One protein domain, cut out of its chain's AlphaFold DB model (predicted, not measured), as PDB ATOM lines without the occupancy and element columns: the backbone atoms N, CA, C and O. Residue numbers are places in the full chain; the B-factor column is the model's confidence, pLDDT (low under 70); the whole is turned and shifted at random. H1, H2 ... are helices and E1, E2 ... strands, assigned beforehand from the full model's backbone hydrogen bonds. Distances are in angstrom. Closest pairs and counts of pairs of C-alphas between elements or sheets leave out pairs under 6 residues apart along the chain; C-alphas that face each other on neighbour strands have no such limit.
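This is residues 25 to 106 of the 174 residues of an uncharacterized protein of Prevotella intermedia (UniProt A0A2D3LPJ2). A small three-stranded sheet has H1 near its edge strand E3 at one end of the model; H3 runs from the sheet to short H2 at the other end, amid long loops. The 82 printed residues include, in order, H1 E1 E2 H2 H3 E3; the sheet, E2 - E1 - E3, is antiparallel. The class is mixed, with under half of the residues in named elements; the whole is only just loose, close to compact (radius of gyration of the C-alphas 14.2 A), spanning 38 by 31 by 22 A.

H1, residues 25 to 33, only grazes the sheet; its closest C-alphas to E3, residues 103 to 105, are Ser 27 and Ala 105, 5.9 A. E1, residues 42 to 46, and E2, residues 56 to 59, form a hairpin, N 45 to O 57 2.8 A; E1 and E3 are antiparallel, N 44 to O 103 2.8 A. H2, residues 73 to 76, touches H3, residues 91 to 99, closest C-alphas Glu 74 and Gly 91, 4.5 A. H3 only grazes the sheet. E2, H2 H3, E3 form a split strand-helix-strand unit, E1 between its same-way strands, with a right-handed crossover. Every O i to N i+4 pair in H1 and H3 is within hydrogen-bond range; H2 is too short for one.

Find C-alpha 25 at (83.686, 136.808, 144.843), where H1 begins its 12.4 A; E1 runs 13.3 A, E2 9.5 A, H2 5.4 A, H3 12.0 A, and E3 6.5 A to C-alpha 105 at (76.457, 139.372, 151.634).

The C-alphas of Ser 39 and Asp 85 are farthest apart, 39.6 A. The printed part has no cut; E2 to H2 and H2 to H3 are long links. No printed residue is under pLDDT 70.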
ATOM      1  N   GLU A  25      83.686 137.840 145.885       96.75
ATOM      2  CA  GLU A  25      83.686 136.808 144.843       96.75
ATOM      3  C   GLU A  25      82.566 135.792 145.074       96.75
ATOM      4  O   GLU A  25      81.818 135.483 144.145       96.75
ATOM      5  N   GLN A  26      82.402 135.324 146.315       97.81
ATOM      6  CA  GLN A  26      81.300 134.437 146.699       97.81
ATOM      7  C   GLN A  26      79.940 135.124 146.484       97.81
ATOM      8  O   GLN A  26      79.013 134.522 145.946       97.81
ATOM      9  N   SER A  27      79.845 136.415 146.806       97.81
ATOM     10  CA  SER A  27      78.623 137.207 146.624       97.81
ATOM     11  C   SER A  27      78.255 137.375 145.143       97.81
ATOM     12  O   SER A  27      77.103 137.184 144.748       97.81
ATOM     13  N   LYS A  28      79.244 137.648 144.282       97.38
ATOM     14  CA  LYS A  28      79.061 137.672 142.819       97.38
ATOM     15  C   LYS A  28      78.649 136.305 142.276       97.38
ATOM     16  O   LYS A  28      77.778 136.239 141.410       97.38
ATOM     17  N   LYS A  29      79.244 135.224 142.792       97.44
ATOM     18  CA  LYS A  29      78.887 133.846 142.427       97.44
ATOM     19  C   LYS A  29      77.417 133.563 142.739       97.44
ATOM     20  O   LYS A  29      76.710 133.074 141.866       97.44
ATOM     21  N   PHE A  30      76.937 133.926 143.925       97.12
ATOM     22  CA  PHE A  30      75.534 133.735 144.317       97.12
ATOM     23  C   PHE A  30      74.562 134.538 143.461       97.12
ATOM     24  O   PHE A  30      73.577 133.982 142.978       97.12
ATOM     25  N   LYS A  31      74.897 135.798 143.168       94.75
ATOM     26  CA  LYS A  31      74.130 136.605 142.212       94.75
ATOM     27  C   LYS A  31      74.060 135.931 140.834       94.75
ATOM     28  O   LYS A  31      73.000 135.900 140.223       94.75
ATOM     29  N   GLY A  32      75.163 135.341 140.367       96.12
ATOM     30  CA  GLY A  32      75.206 134.577 139.113       96.12
ATOM     31  C   GLY A  32      74.421 133.258 139.139       96.12
ATOM     32  O   GLY A  32      73.953 132.809 138.096       96.12
ATOM     33  N   LEU A  33      74.244 132.647 140.315       95.88
ATOM     34  CA  LEU A  33      73.403 131.460 140.509       95.88
ATOM     35  C   LEU A  33      71.903 131.789 140.569       95.88
ATOM     36  O   LEU A  33      71.090 130.868 140.478       95.88
ATOM     37  N   GLY A  34      71.549 133.073 140.684       95.56
ATOM     38  CA  GLY A  34      70.174 133.529 140.864       95.56
ATOM     39  C   GLY A  34      69.673 133.381 142.299       95.56
ATOM     40  O   GLY A  34      68.476 133.255 142.493       95.56
ATOM     41  N   ILE A  35      70.566 133.361 143.297       96.06
ATOM     42  CA  ILE A  35      70.144 133.400 144.703       96.06
ATOM     43  C   ILE A  35      69.498 134.756 144.988       96.06
ATOM     44  O   ILE A  35      70.078 135.797 144.666       96.06
ATOM     45  N   ASP A  36      68.324 134.720 145.616       93.88
ATOM     46  CA  ASP A  36      67.575 135.910 146.004       93.88
ATOM     47  C   ASP A  36      68.409 136.820 146.915       93.88
ATOM     48  O   ASP A  36      68.966 136.388 147.929       93.88
ATOM     49  N   VAL A  37      68.489 138.098 146.551       93.56
ATOM     50  CA  VAL A  37      69.239 139.107 147.300       93.56
ATOM     51  C   VAL A  37      68.616 139.387 148.667       93.56
ATOM     52  O   VAL A  37      69.355 139.723 149.589       93.56
ATOM     53  N   ASP A  38      67.307 139.178 148.827       93.75
ATOM     54  CA  ASP A  38      66.595 139.415 150.091       93.75
ATOM     55  C   ASP A  38      66.911 138.350 151.154       93.75
ATOM     56  O   ASP A  38      66.662 138.540 152.345       93.75
ATOM     57  N   SER A  39      67.524 137.233 150.749       95.31
ATOM     58  CA  SER A  39      68.041 136.224 151.679       95.31
ATOM     59  C   SER A  39      69.330 136.657 152.397       95.31
ATOM     60  O   SER A  39      69.758 135.993 153.346       95.31
ATOM     61  N   ALA A  40      69.966 137.739 151.938       97.38
ATOM     62  CA  ALA A  40      71.188 138.283 152.508       97.38
ATOM     63  C   ALA A  40      70.891 139.156 153.735       97.38
ATOM     64  O   ALA A  40      70.013 140.016 153.718       97.38
ATOM     65  N   ASP A  41      71.662 138.973 154.805       97.88
ATOM     66  CA  ASP A  41      71.543 139.742 156.050       97.88
ATOM     67  C   ASP A  41      72.601 140.850 156.188       97.88
ATOM     68  O   ASP A  41      72.573 141.639 157.136       97.88
ATOM     69  N   MET A  42      73.534 140.919 155.239       98.00
ATOM     70  CA  MET A  42      74.642 141.868 155.194       98.00
ATOM     71  C   MET A  42      74.825 142.399 153.763       98.00
ATOM     72  O   MET A  42      74.226 141.896 152.808       98.00
ATOM     73  N   SER A  43      75.687 143.402 153.580       97.62
ATOM     74  CA  SER A  43      75.996 143.931 152.249       97.62
ATOM     75  C   SER A  43      77.424 144.455 152.133       97.62
ATOM     76  O   SER A  43      77.969 145.045 153.064       97.62
ATOM     77  N   TRP A  44      78.021 144.302 150.957       97.31
ATOM     78  CA  TRP A  44      79.263 144.972 150.588       97.31
ATOM     79  C   TRP A  44      78.945 146.313 149.932       97.31
ATOM     80  O   TRP A  44      78.385 146.343 148.838       97.31
ATOM     81  N   HIS A  45      79.324 147.405 150.593       96.38
ATOM     82  CA  HIS A  45      79.179 148.761 150.078       96.38
ATOM     83  C   HIS A  45      80.409 149.179 149.270       96.38
ATOM     84  O   HIS A  45      81.539 149.075 149.763       96.38
ATOM     85  N   PHE A  46      80.205 149.665 148.046       94.75
ATOM     86  CA  PHE A  46      81.293 150.127 147.189       94.75
ATOM     87  C   PHE A  46      81.632 151.598 147.461       94.75
ATOM     88  O   PHE A  46      80.910 152.514 147.077       94.75
ATOM     89  N   THR A  47      82.794 151.844 148.060       90.38
ATOM     90  CA  THR A  47      83.218 153.188 148.498       90.38
ATOM     91  C   THR A  47      83.922 153.997 147.402       90.38
ATOM     92  O   THR A  47      84.216 155.179 147.588       90.38
ATOM     93  N   ASN A  48      84.246 153.364 146.266       84.88
ATOM     94  CA  ASN A  48      85.016 153.948 145.162       84.88
ATOM     95  C   ASN A  48      86.387 154.536 145.577       84.88
ATOM     96  O   ASN A  48      86.921 155.424 144.907       84.88
ATOM     97  N   MET A  49      86.975 154.060 146.683       88.06
ATOM     98  CA  MET A  49      88.322 154.470 147.087       88.06
ATOM     99  C   MET A  49      89.390 153.942 146.119       88.06
ATOM    100  O   MET A  49      89.252 152.885 145.511       88.06
ATOM    101  N   ARG A  50      90.500 154.678 145.976       85.81
ATOM    102  CA  ARG A  50      91.598 154.281 145.073       85.81
ATOM    103  C   ARG A  50      92.324 153.016 145.534       85.81
ATOM    104  O   ARG A  50      92.838 152.279 144.704       85.81
ATOM    105  N   THR A  51      92.382 152.784 146.841       87.94
ATOM    106  CA  THR A  51      93.067 151.634 147.439       87.94
ATOM    107  C   THR A  51      92.158 150.413 147.421       87.94
ATOM    108  O   THR A  51      91.087 150.455 148.017       87.94
ATOM    109  N   GLU A  52      92.604 149.318 146.802       83.69
ATOM    110  CA  GLU A  52      91.818 148.083 146.634       83.69
ATOM    111  C   GLU A  52      91.242 147.541 147.948       83.69
ATOM    112  O   GLU A  52      90.059 147.225 148.015       83.69
ATOM    113  N   SER A  53      92.029 147.523 149.029       82.94
ATOM    114  CA  SER A  53      91.578 147.039 150.343       82.94
ATOM    115  C   SER A  53      90.498 147.899 151.007       82.94
ATOM    116  O   SER A  53      89.892 147.458 151.979       82.94
ATOM    117  N   LEU A  54      90.265 149.117 150.511       88.00
ATOM    118  CA  LEU A  54      89.262 150.051 151.026       88.00
ATOM    119  C   LEU A  54      88.112 150.280 150.044       88.00
ATOM    120  O   LEU A  54      87.194 151.025 150.371       88.00
ATOM    121  N   GLN A  55      88.153 149.669 148.853       92.75
ATOM    122  CA  GLN A  55      87.108 149.808 147.828       92.75
ATOM    123  C   GLN A  55      85.757 149.258 148.274       92.75
ATOM    124  O   GLN A  55      84.725 149.675 147.750       92.75
ATOM    125  N   TRP A  56      85.779 148.329 149.224       94.69
ATOM    126  CA  TRP A  56      84.602 147.658 149.734       94.69
ATOM    127  C   TRP A  56      84.567 147.737 151.246       94.69
ATOM    128  O   TRP A  56      85.556 147.463 151.925       94.69
ATOM    129  N   GLU A  57      83.399 148.079 151.763       94.69
ATOM    130  CA  GLU A  57      83.127 148.109 153.189       94.69
ATOM    131  C   GLU A  57      81.989 147.137 153.497       94.69
ATOM    132  O   GLU A  57      80.923 147.212 152.887       94.69
ATOM    133  N   LEU A  58      82.197 146.225 154.446       95.81
ATOM    134  CA  LEU A  58      81.133 145.335 154.898       95.81
ATOM    135  C   LEU A  58      80.176 146.100 155.811       95.81
ATOM    136  O   LEU A  58      80.591 146.675 156.818       95.81
ATOM    137  N   LYS A  59      78.888 146.050 155.496       95.94
ATOM    138  CA  LYS A  59      77.810 146.558 156.337       95.94
ATOM    139  C   LYS A  59      77.036 145.384 156.924       95.94
ATOM    140  O   LYS A  59      76.724 144.418 156.234       95.94
ATOM    141  N   THR A  60      76.698 145.478 158.206       95.38
ATOM    142  CA  THR A  60      75.892 144.482 158.936       95.38
ATOM    143  C   THR A  60      74.389 144.717 158.748       95.38
ATOM    144  O   THR A  60      73.613 144.563 159.690       95.38
ATOM    145  N   VAL A  61      73.996 145.202 157.573       94.88
ATOM    146  CA  VAL A  61      72.604 145.444 157.189       94.88
ATOM    147  C   VAL A  61      72.376 144.874 155.789       94.88
ATOM    148  O   VAL A  61      73.341 144.806 155.025       94.88
ATOM    149  N   PRO A  62      71.138 144.482 155.444       95.38
ATOM    150  CA  PRO A  62      70.815 144.003 154.107       95.38
ATOM    151  C   PRO A  62      71.127 145.026 153.015       95.38
ATOM    152  O   PRO A  62      71.215 146.234 153.262       95.38
ATOM    153  N   LEU A  63      71.246 144.523 151.787       95.56
ATOM    154  CA  LEU A  63      71.457 145.346 150.604       95.56
ATOM    155  C   LEU A  63      70.309 146.348 150.428       95.56
ATOM    156  O   LEU A  63      69.137 145.975 150.435       95.56
ATOM    157  N   VAL A  64      70.657 147.615 150.210       93.62
ATOM    158  CA  VAL A  64      69.682 148.640 149.832       93.62
ATOM    159  C   VAL A  64      69.378 148.501 148.343       93.62
ATOM    160  O   VAL A  64      70.267 148.637 147.502       93.62
ATOM    161  N   THR A  65      68.119 148.243 148.017       92.00
ATOM    162  CA  THR A  65      67.583 148.191 146.655       92.00
ATOM    163  C   THR A  65      66.613 149.347 146.436       92.00
ATOM    164  O   THR A  65      66.213 150.026 147.384       92.00
ATOM    165  N   LYS A  66      66.223 149.608 145.185       90.31
ATOM    166  CA  LYS A  66      65.231 150.659 144.906       90.31
ATOM    167  C   LYS A  66      63.871 150.302 145.508       90.31
ATOM    168  O   LYS A  66      63.145 151.185 145.954       90.31
ATOM    169  N   GLU A  67      63.563 149.012 145.564       88.44
ATOM    170  CA  GLU A  67      62.319 148.456 146.089       88.44
ATOM    171  C   GLU A  67      62.229 148.587 147.614       88.44
ATOM    172  O   GLU A  67      61.144 148.836 148.140       88.44
ATOM    173  N   ASN A  68      63.356 148.448 148.324       88.31
ATOM    174  CA  ASN A  68      63.401 148.517 149.789       88.31
ATOM    175  C   ASN A  68      63.903 149.867 150.339       88.31
ATOM    176  O   ASN A  68      63.974 150.059 151.557       88.31
ATOM    177  N   PHE A  69      64.223 150.829 149.469       89.69
ATOM    178  CA  PHE A  69      64.661 152.152 149.885       89.69
ATOM    179  C   PHE A  69      63.512 152.929 150.544       89.69
ATOM    180  O   PHE A  69      62.572 153.377 149.895       89.69
ATOM    181  N   PHE A  70      63.617 153.152 151.856       83.06
ATOM    182  CA  PHE A  70      62.604 153.879 152.635       83.06
ATOM    183  C   PHE A  70      62.580 155.398 152.384       83.06
ATOM    184  O   PHE A  70      61.704 156.104 152.893       83.06
ATOM    185  N   GLY A  71      63.548 155.933 151.636       82.81
ATOM    186  CA  GLY A  71      63.530 157.322 151.194       82.81
ATOM    187  C   GLY A  71      62.681 157.508 149.935       82.81
ATOM    188  O   GLY A  71      62.355 156.574 149.217       82.81
ATOM    189  N   LYS A  72      62.343 158.757 149.625       82.88
ATOM    190  CA  LYS A  72      61.747 159.097 148.329       82.88
ATOM    191  C   LYS A  72      62.866 159.248 147.306       82.88
ATOM    192  O   LYS A  72      63.638 160.200 147.429       82.88
ATOM    193  N   ILE A  73      62.978 158.325 146.347       84.62
ATOM    194  CA  ILE A  73      64.058 158.320 145.343       84.62
ATOM    195  C   ILE A  73      64.112 159.665 144.616       84.62
ATOM    196  O   ILE A  73      65.181 160.253 144.496       84.62
ATOM    197  N   GLU A  74      62.968 160.241 144.249       80.88
ATOM    198  CA  GLU A  74      62.887 161.551 143.602       80.88
ATOM    199  C   GLU A  74      63.485 162.691 144.443       80.88
ATOM    200  O   GLU A  74      63.958 163.680 143.890       80.88
ATOM    201  N   LYS A  75      63.535 162.547 145.775       83.31
ATOM    202  CA  LYS A  75      64.187 163.518 146.669       83.31
ATOM    203  C   LYS A  75      65.709 163.389 146.703       83.31
ATOM    204  O   LYS A  75      66.361 164.281 147.241       83.31
ATOM    205  N   LEU A  76      66.279 162.309 146.163       85.56
ATOM    206  CA  LEU A  76      67.726 162.188 145.975       85.56
ATOM    207  C   LEU A  76      68.227 163.099 144.851       85.56
ATOM    208  O   LEU A  76      69.404 163.463 144.870       85.56
ATOM    209  N   ALA A  77      67.349 163.499 143.919       77.12
ATOM    210  CA  ALA A  77      67.655 164.493 142.898       77.12
ATOM    211  C   ALA A  77      68.052 165.801 143.595       77.12
ATOM    212  O   ALA A  77      67.229 166.532 144.149       77.12
ATOM    213  N   SER A  78      69.353 166.054 143.638       75.31
ATOM    214  CA  SER A  78      69.959 167.064 144.490       75.31
ATOM    215  C   SER A  78      70.908 167.921 143.664       75.31
ATOM    216  O   SER A  78      71.625 167.384 142.817       75.31
ATOM    217  N   PRO A  79      71.013 169.235 143.940       74.94
ATOM    218  CA  PRO A  79      71.970 170.100 143.258       74.94
ATOM    219  C   PRO A  79      73.426 169.647 143.420       74.94
ATOM    220  O   PRO A  79      74.284 170.096 142.666       74.94
ATOM    221  N   PHE A  80      73.727 168.800 144.409       80.06
ATOM    222  CA  PHE A  80      75.081 168.313 144.671       80.06
ATOM    223  C   PHE A  80      75.513 167.185 143.725       80.06
ATOM    224  O   PHE A  80      76.712 167.016 143.496       80.06
ATOM    225  N   TYR A  81      74.569 166.438 143.146       86.56
ATOM    226  CA  TYR A  81      74.869 165.367 142.199       86.56
ATOM    227  C   TYR A  81      74.538 165.827 140.784       86.56
ATOM    228  O   TYR A  81      73.381 166.040 140.431       86.56
ATOM    229  N   LYS A  82      75.582 166.003 139.974       91.69
ATOM    230  CA  LYS A  82      75.483 166.519 138.609       91.69
ATOM    231  C   LYS A  82      76.231 165.635 137.626       91.69
ATOM    232  O   LYS A  82      77.230 165.000 137.985       91.69
ATOM    233  N   HIS A  83      75.761 165.644 136.390       91.44
ATOM    234  CA  HIS A  83      76.490 165.136 135.240       91.44
ATOM    235  C   HIS A  83      77.709 166.016 134.934       91.44
ATOM    236  O   HIS A  83      77.865 167.117 135.466       91.44
ATOM    237  N   ALA A  84      78.590 165.522 134.062       91.06
ATOM    238  CA  ALA A  84      79.797 166.242 133.659       91.06
ATOM    239  C   ALA A  84      79.494 167.576 132.948       91.06
ATOM    240  O   ALA A  84      80.293 168.503 133.033       91.06
ATOM    241  N   ASP A  85      78.338 167.685 132.289       92.50
ATOM    242  CA  ASP A  85      77.853 168.910 131.642       92.50
ATOM    243  C   ASP A  85      77.193 169.907 132.619       92.50
ATOM    244  O   ASP A  85      76.778 170.994 132.218       92.50
ATOM    245  N   GLY A  86      77.111 169.560 133.908       89.62
ATOM    246  CA  GLY A  86      76.533 170.395 134.957       89.62
ATOM    247  C   GLY A  86      75.019 170.265 135.139       89.62
ATOM    248  O   GLY A  86      74.485 170.890 136.064       89.62
ATOM    249  N   SER A  87      74.329 169.454 134.331       90.69
ATOM    250  CA  SER A  87      72.912 169.136 134.546       90.69
ATOM    251  C   SER A  87      72.719 168.285 135.819       90.69
ATOM    252  O   SER A  87      73.610 167.507 136.183       90.69
ATOM    253  N   PRO A  88      71.616 168.465 136.575       91.69
ATOM    254  CA  PRO A  88      71.366 167.704 137.798       91.69
ATOM    255  C   PRO A  88      71.023 166.246 137.482       91.69
ATOM    256  O   PRO A  88      70.258 165.980 136.560       91.69
ATOM    257  N   MET A  89      71.549 165.325 138.292       94.19
ATOM    258  CA  MET A  89      71.176 163.912 138.235       94.19
ATOM    259  C   MET A  89      69.752 163.711 138.769       94.19
ATOM    260  O   MET A  89      69.337 164.348 139.746       94.19
ATOM    261  N   THR A  90      69.022 162.788 138.155       93.06
ATOM    262  CA  THR A  90      67.746 162.271 138.659       93.06
ATOM    263  C   THR A  90      67.945 161.469 139.945       93.06
ATOM    264  O   THR A  90      69.048 161.035 140.276       93.06
ATOM    265  N   GLY A  91      66.857 161.237 140.682       91.56
ATOM    266  CA  GLY A  91      66.897 160.431 141.900       91.56
ATOM    267  C   GLY A  91      67.434 159.017 141.673       91.56
ATOM    268  O   GLY A  91      68.241 158.533 142.463       91.56
ATOM    269  N   ASP A  92      67.041 158.399 140.558       92.81
ATOM    270  CA  ASP A  92      67.519 157.083 140.137       92.81
ATOM    271  C   ASP A  92      69.021 157.071 139.862       92.81
ATOM    272  O   ASP A  92      69.727 156.190 140.341       92.81
ATOM    273  N   GLU A  93      69.531 158.072 139.148       93.62
ATOM    274  CA  GLU A  93      70.962 158.169 138.848       93.62
ATOM    275  C   GLU A  93      71.794 158.408 140.108       93.62
ATOM    276  O   GLU A  93      72.893 157.869 140.240       93.62
ATOM    277  N   VAL A  94      71.271 159.192 141.056       92.44
ATOM    278  CA  VAL A  94      71.910 159.365 142.366       92.44
ATOM    279  C   VAL A  94      71.908 158.050 143.137       92.44
ATOM    280  O   VAL A  94      72.941 157.685 143.700       92.44
ATOM    281  N   PHE A  95      70.793 157.318 143.129       93.75
ATOM    282  CA  PHE A  95      70.707 156.007 143.763       93.75
ATOM    283  C   PHE A  95      71.732 155.033 143.165       93.75
ATOM    284  O   PHE A  95      72.558 154.480 143.891       93.75
ATOM    285  N   ASP A  96      71.744 154.886 141.840       92.75
ATOM    286  CA  ASP A  96      72.639 153.967 141.128       92.75
ATOM    287  C   ASP A  96      74.114 154.359 141.305       92.75
ATOM    288  O   ASP A  96      75.000 153.503 141.367       92.75
ATOM    289  N   LYS A  97      74.398 155.654 141.464       90.75
ATOM    290  CA  LYS A  97      75.743 156.146 141.769       90.75
ATOM    291  C   LYS A  97      76.218 155.782 143.176       90.75
ATOM    292  O   LYS A  97      77.416 155.558 143.344       90.75
ATOM    293  N   ILE A  98      75.327 155.774 144.169       90.94
ATOM    294  CA  ILE A  98      75.679 155.502 145.571       90.94
ATOM    295  C   ILE A  98      75.661 153.997 145.858       90.94
ATOM    296  O   ILE A  98      76.624 153.487 146.420       90.94
ATOM    297  N   TRP A  99      74.596 153.298 145.461       93.88
ATOM    298  CA  TRP A  99      74.348 151.895 145.821       93.88
ATOM    299  C   TRP A  99      74.366 150.937 144.630       93.88
ATOM    300  O   TRP A  99      74.401 149.729 144.823       93.88
ATOM    301  N   GLY A 100      74.384 151.424 143.385       92.44
ATOM    302  CA  GLY A 100      74.247 150.561 142.200       92.44
ATOM    303  C   GLY A 100      75.384 149.551 141.994       92.44
ATOM    304  O   GLY A 100      75.270 148.650 141.162       92.44
ATOM    305  N   LYS A 101      76.484 149.678 142.746       94.56
ATOM    306  CA  LYS A 101      77.595 148.714 142.768       94.56
ATOM    307  C   LYS A 101      77.603 147.809 143.997       94.56
ATOM    308  O   LYS A 101      78.432 146.902 144.037       94.56
ATOM    309  N   ASP A 102      76.727 148.041 144.965       96.56
ATOM    310  CA  ASP A 102      76.694 147.262 146.193       96.56
ATOM    311  C   ASP A 102      76.304 145.806 145.903       96.56
ATOM    312  O   ASP A 102      75.647 145.481 144.905       96.56
ATOM    313  N   LEU A 103      76.762 144.902 146.767       97.00
ATOM    314  CA  LEU A 103      76.515 143.468 146.638       97.00
ATOM    315  C   LEU A 103      75.861 142.922 147.910       97.00
ATOM    316  O   LEU A 103      76.226 143.353 149.006       97.00
ATOM    317  N   PRO A 104      74.943 141.950 147.789       97.69
ATOM    318  CA  PRO A 104      74.447 141.220 148.950       97.69
ATOM    319  C   PRO A 104      75.592 140.435 149.599       97.69
ATOM    320  O   PRO A 104      76.522 140.014 148.910       97.69
ATOM    321  N   ALA A 105      75.530 140.228 150.909       98.25
ATOM    322  CA  ALA A 105      76.457 139.372 151.634       98.25
ATOM    323  C   ALA A 105      75.705 138.524 152.664       98.25
ATOM    324  O   ALA A 105      74.765 138.988 153.304       98.25
ATOM    325  N   TRP A 106      76.142 137.282 152.842       98.38
ATOM    326  CA  TRP A 106      75.501 136.338 153.751       98.38
ATOM    327  C   TRP A 106      76.429 136.022 154.910       98.38
ATOM    328  O   TRP A 106      77.568 135.590 154.699       98.38
TER     329      TRP A 106